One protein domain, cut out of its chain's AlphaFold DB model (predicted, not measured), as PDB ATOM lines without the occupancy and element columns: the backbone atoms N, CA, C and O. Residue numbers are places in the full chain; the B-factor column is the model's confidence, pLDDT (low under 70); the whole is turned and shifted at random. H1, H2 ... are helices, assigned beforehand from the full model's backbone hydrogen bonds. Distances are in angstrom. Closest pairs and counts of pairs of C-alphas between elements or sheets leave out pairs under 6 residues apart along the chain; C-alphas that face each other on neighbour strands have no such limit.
ATOM      1  N   HIS A   2     107.395  40.309  99.273       66.31
ATOM      2  CA  HIS A   2     107.743  38.960  98.784       66.31
ATOM      3  C   HIS A   2     108.867  38.251  99.572       66.31
ATOM      4  O   HIS A   2     108.705  37.103  99.966       66.31
ATOM      5  N   PHE A   3     109.955  38.953  99.911       72.31
ATOM      6  CA  PHE A   3     111.077  38.367 100.665       72.31
ATOM      7  C   PHE A   3     110.710  37.967 102.108       72.31
ATOM      8  O   PHE A   3     111.225  36.989 102.640       72.31
ATOM      9  N   GLN A   4     109.788  38.701 102.741       76.31
ATOM     10  CA  GLN A   4     109.310  38.392 104.094       76.31
ATOM     11  C   GLN A   4     108.391  37.164 104.105       76.31
ATOM     12  O   GLN A   4     108.467  36.365 105.035       76.31
ATOM     13  N   GLU A   5     107.570  36.984 103.066       77.06
ATOM     14  CA  GLU A   5     106.733  35.790 102.922       77.06
ATOM     15  C   GLU A   5     107.576  34.553 102.595       77.06
ATOM     16  O   GLU A   5     107.367  33.500 103.192       77.06
ATOM     17  N   LEU A   6     108.602  34.699 101.750       78.38
ATOM     18  CA  LEU A   6     109.549  33.620 101.460       78.38
ATOM     19  C   LEU A   6     110.298  33.174 102.728       78.38
ATOM     20  O   LEU A   6     110.415  31.984 103.008       78.38
ATOM     21  N   ALA A   7     110.752  34.128 103.546       81.44
ATOM     22  CA  ALA A   7     111.392  33.834 104.827       81.44
ATOM     23  C   ALA A   7     110.432  33.152 105.820       81.44
ATOM     24  O   ALA A   7     110.848  32.274 106.578       81.44
ATOM     25  N   ARG A   8     109.143  33.523 105.803       84.62
ATOM     26  CA  ARG A   8     108.096  32.882 106.610       84.62
ATOM     27  C   ARG A   8     107.873  31.433 106.180       84.62
ATOM     28  O   ARG A   8     107.887  30.554 107.037       84.62
ATOM     29  N   GLN A   9     107.728  31.183 104.879       79.81
ATOM     30  CA  GLN A   9     107.536  29.838 104.335       79.81
ATOM     31  C   GLN A   9     108.751  28.948 104.594       79.81
ATOM     32  O   GLN A   9     108.593  27.872 105.159       79.81
ATOM     33  N   ASN A  10     109.966  29.439 104.339       81.06
ATOM     34  CA  ASN A  10     111.195  28.691 104.622       81.06
ATOM     35  C   ASN A  10     111.309  28.289 106.103       81.06
ATOM     36  O   ASN A  10     111.787  27.198 106.420       81.06
ATOM     37  N   LYS A  11     110.838  29.139 107.025       86.50
ATOM     38  CA  LYS A  11     110.801  28.828 108.460       86.50
ATOM     39  C   LYS A  11     109.789  27.725 108.793       86.50
ATOM     40  O   LYS A  11     110.104  26.856 109.599       86.50
ATOM     41  N   ILE A  12     108.609  27.747 108.173       83.81
ATOM     42  CA  ILE A  12     107.560  26.731 108.356       83.81
ATOM     43  C   ILE A  12     108.018  25.386 107.784       83.81
ATOM     44  O   ILE A  12     107.953  24.369 108.470       83.81
ATOM     45  N   THR A  13     108.565  25.383 106.569       82.19
ATOM     46  CA  THR A  13     109.103  24.181 105.920       82.19
ATOM     47  C   THR A  13     110.200  23.539 106.765       82.19
ATOM     48  O   THR A  13     110.191  22.325 106.962       82.19
ATOM     49  N   LYS A  14     111.097  24.346 107.347       86.44
ATOM     50  CA  LYS A  14     112.129  23.859 108.268       86.44
ATOM     51  C   LYS A  14     111.535  23.196 109.518       86.44
ATOM     52  O   LYS A  14     112.003  22.130 109.898       86.44
ATOM     53  N   GLN A  15     110.491  23.772 110.116       82.94
ATOM     54  CA  GLN A  15     109.821  23.181 111.284       82.94
ATOM     55  C   GLN A  15     109.150  21.840 110.961       82.94
ATOM     56  O   GLN A  15     109.244  20.908 111.755       82.94
ATOM     57  N   ILE A  16     108.518  21.721 109.790       82.69
ATOM     58  CA  ILE A  16     107.890  20.469 109.339       82.69
ATOM     59  C   ILE A  16     108.954  19.388 109.098       82.69
ATOM     60  O   ILE A  16     108.797  18.257 109.554       82.69
ATOM     61  N   LEU A  17     110.061  19.740 108.435       81.25
ATOM     62  CA  LEU A  17     111.182  18.826 108.192       81.25
ATOM     63  C   LEU A  17     111.842  18.359 109.492       81.25
ATOM     64  O   LEU A  17     112.087  17.168 109.658       81.25
ATOM     65  N   GLU A  18     112.101  19.269 110.432       83.75
ATOM     66  CA  GLU A  18     112.683  18.924 111.735       83.75
ATOM     67  C   GLU A  18     111.751  18.015 112.544       83.75
ATOM     68  O   GLU A  18     112.208  17.018 113.102       83.75
ATOM     69  N   ALA A  19     110.446  18.300 112.544       79.06
ATOM     70  CA  ALA A  19     109.443  17.461 113.190       79.06
ATOM     71  C   ALA A  19     109.389  16.048 112.587       79.06
ATOM     72  O   ALA A  19     109.349  15.051 113.313       79.06
ATOM     73  N   PHE A  20     109.439  15.956 111.257       80.62
ATOM     74  CA  PHE A  20     109.458  14.687 110.538       80.62
ATOM     75  C   PHE A  20     110.722  13.872 110.847       80.62
ATOM     76  O   PHE A  20     110.633  12.680 111.141       80.62
ATOM     77  N   ILE A  21     111.893  14.515 110.853       80.06
ATOM     78  CA  ILE A  21     113.173  13.871 111.178       80.06
ATOM     79  C   ILE A  21     113.192  13.396 112.638       80.06
ATOM     80  O   ILE A  21     113.603  12.269 112.905       80.06
ATOM     81  N   GLN A  22     112.705  14.208 113.582       80.88
ATOM     82  CA  GLN A  22     112.630  13.831 114.999       80.88
ATOM     83  C   GLN A  22     111.712  12.627 115.240       80.88
ATOM     84  O   GLN A  22     112.055  11.763 116.049       80.88
ATOM     85  N   LYS A  23     110.582  12.548 114.523       78.94
ATOM     86  CA  LYS A  23     109.671  11.397 114.571       78.94
ATOM     87  C   LYS A  23     110.315  10.151 113.952       78.94
ATOM     88  O   LYS A  23     110.281   9.091 114.563       78.94
ATOM     89  N   LYS A  24     110.956  10.283 112.785       81.44
ATOM     90  CA  LYS A  24     111.572   9.161 112.054       81.44
ATOM     91  C   LYS A  24     112.812   8.584 112.748       81.44
ATOM     92  O   LYS A  24     113.062   7.392 112.641       81.44
ATOM     93  N   LEU A  25     113.575   9.410 113.465       80.25
ATOM     94  CA  LEU A  25     114.753   8.979 114.229       80.25
ATOM     95  C   LEU A  25     114.433   8.581 115.682       80.25
ATOM     96  O   LEU A  25     115.354   8.298 116.442       80.25
ATOM     97  N   GLY A  26     113.159   8.593 116.098       69.94
ATOM     98  CA  GLY A  26     112.760   8.233 117.467       69.94
ATOM     99  C   GLY A  26     113.307   9.170 118.556       69.94
ATOM    100  O   GLY A  26     113.365   8.801 119.725       69.94
ATOM    101  N   LEU A  27     113.728  10.386 118.191       70.06
ATOM    102  CA  LEU A  27     114.350  11.359 119.101       70.06
ATOM    103  C   LEU A  27     113.323  12.236 119.841       70.06
ATOM    104  O   LEU A  27     113.692  13.025 120.715       70.06
ATOM    105  N   ALA A  28     112.038  12.126 119.499       64.12
ATOM    106  CA  ALA A  28     110.972  12.934 120.078       64.12
ATOM    107  C   ALA A  28     110.546  12.412 121.464       64.12
ATOM    108  O   ALA A  28     109.869  11.395 121.587       64.12
ATOM    109  N   ARG A  29     110.891  13.148 122.528       58.16
ATOM    110  CA  ARG A  29     110.348  12.941 123.884       58.16
ATOM    111  C   ARG A  29     109.074  13.777 124.079       58.16
ATOM    112  O   ARG A  29     109.090  14.752 124.824       58.16
ATOM    113  N   GLY A  30     107.998  13.425 123.374       64.88
ATOM    114  CA  GLY A  30     106.673  14.057 123.501       64.88
ATOM    115  C   GLY A  30     106.030  14.482 122.170       64.88
ATOM    116  O   GLY A  30     106.660  14.353 121.118       64.88
ATOM    117  N   PRO A  31     104.775  14.979 122.194       58.91
ATOM    118  CA  PRO A  31     104.037  15.351 120.988       58.91
ATOM    119  C   PRO A  31     104.718  16.524 120.271       58.91
ATOM    120  O   PRO A  31     104.865  17.618 120.820       58.91
ATOM    121  N   VAL A  32     105.142  16.290 119.028       66.00
ATOM    122  CA  VAL A  32     105.803  17.298 118.195       66.00
ATOM    123  C   VAL A  32     104.750  18.261 117.646       66.00
ATOM    124  O   VAL A  32     103.839  17.860 116.926       66.00
ATOM    125  N   LYS A  33     104.857  19.543 118.004       69.75
ATOM    126  CA  LYS A  33     103.892  20.576 117.616       69.75
ATOM    127  C   LYS A  33     104.079  20.961 116.146       69.75
ATOM    128  O   LYS A  33     105.040  21.650 115.809       69.75
ATOM    129  N   LEU A  34     103.158  20.524 115.290       75.31
ATOM    130  CA  LEU A  34     103.117  20.898 113.877       75.31
ATOM    131  C   LEU A  34     102.407  22.253 113.683       75.31
ATOM    132  O   LEU A  34     101.472  22.558 114.432       75.31
ATOM    133  N   PRO A  35     102.829  23.069 112.697       75.94
ATOM    134  CA  PRO A  35     102.117  24.288 112.320       75.94
ATOM    135  C   PRO A  35     100.694  23.975 111.841       75.94
ATOM    136  O   PRO A  35     100.470  22.976 111.157       75.94
ATOM    137  N   SER A  36      99.735  24.839 112.169       72.00
ATOM    138  CA  SER A  36      98.350  24.703 111.695       72.00
ATOM    139  C   SER A  36      98.250  24.987 110.192       72.00
ATOM    140  O   SER A  36      99.007  25.796 109.658       72.00
ATOM    141  N   VAL A  37      97.254  24.408 109.512       68.62
ATOM    142  CA  VAL A  37      96.940  24.680 108.093       68.62
ATOM    143  C   VAL A  37      96.847  26.187 107.808       68.62
ATOM    144  O   VAL A  37      97.392  26.677 106.821       68.62
ATOM    145  N   HIS A  38      96.266  26.957 108.732       71.56
ATOM    146  CA  HIS A  38      96.150  28.416 108.619       71.56
ATOM    147  C   HIS A  38      97.501  29.148 108.662       71.56
ATOM    148  O   HIS A  38      97.625  30.263 108.156       71.56
ATOM    149  N   GLU A  39      98.520  28.545 109.272       72.06
ATOM    150  CA  GLU A  39      99.867  29.110 109.341       72.06
ATOM    151  C   GLU A  39     100.660  28.814 108.068       72.06
ATOM    152  O   GLU A  39     101.475  29.645 107.665       72.06
ATOM    153  N   ILE A  40     100.382  27.686 107.411       75.25
ATOM    154  CA  ILE A  40     101.032  27.239 106.172       75.25
ATOM    155  C   ILE A  40     100.556  28.071 104.972       75.25
ATOM    156  O   ILE A  40     101.359  28.429 104.107       75.25
ATOM    157  N   LEU A  41      99.272  28.438 104.939       70.38
ATOM    158  CA  LEU A  41      98.693  29.179 103.820       70.38
ATOM    159  C   LEU A  41      99.211  30.630 103.732       70.38
ATOM    160  O   LEU A  41      99.416  31.288 104.760       70.38
TER     161      LEU A  41
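AT A GLANCE: This is residues 2 to 41 of the 261 residues of the protein "C-type lectin domain-containing protein" of Chilo suppressalis (UniProt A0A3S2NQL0). One long helix, H1, makes the length of a rod, and the stretch after it, residues 25 to 36, folds back along it to the short helix H2, which lies beside the middle of H1. Residues 2 to 7 of H1 stick out free. The printed part has 40 residues with two named helices, H1 then H2, and no named strand; its class is all helix. It is loose, with a radius of gyration of the C-alphas of 11.7 A, and spans 36 by 16 by 11 A.

IN THESE COORDINATES: Find C-alpha 2 at (107.743, 38.960, 98.784); from there H1, residues 2 to 24, runs 32.8 A to C-alpha 24 at (111.572, 9.161, 112.054). H2, residues 37 to 40, ends at C-alpha 40 at (101.032, 27.239, 106.172), 5.2 A from C-alpha 37.

HOW THE PARTS SIT: Look at Ile 12 and Ile 40: their C-alphas, the closest of H1 and H2, are 6.9 A apart, and the helices are close but not clearly touching. In H1 every O i to N i+4 pair is within hydrogen-bond range; H2 is too short for such a pair.

THE WHOLE: The C-alphas farthest apart, of His 2 and Gly 26, are 36.3 A apart. The printed part has no cut, and the link from H1 to H2 is long. Look for pLDDT under 70 at residues 2, 26, 28 to 33 and 37.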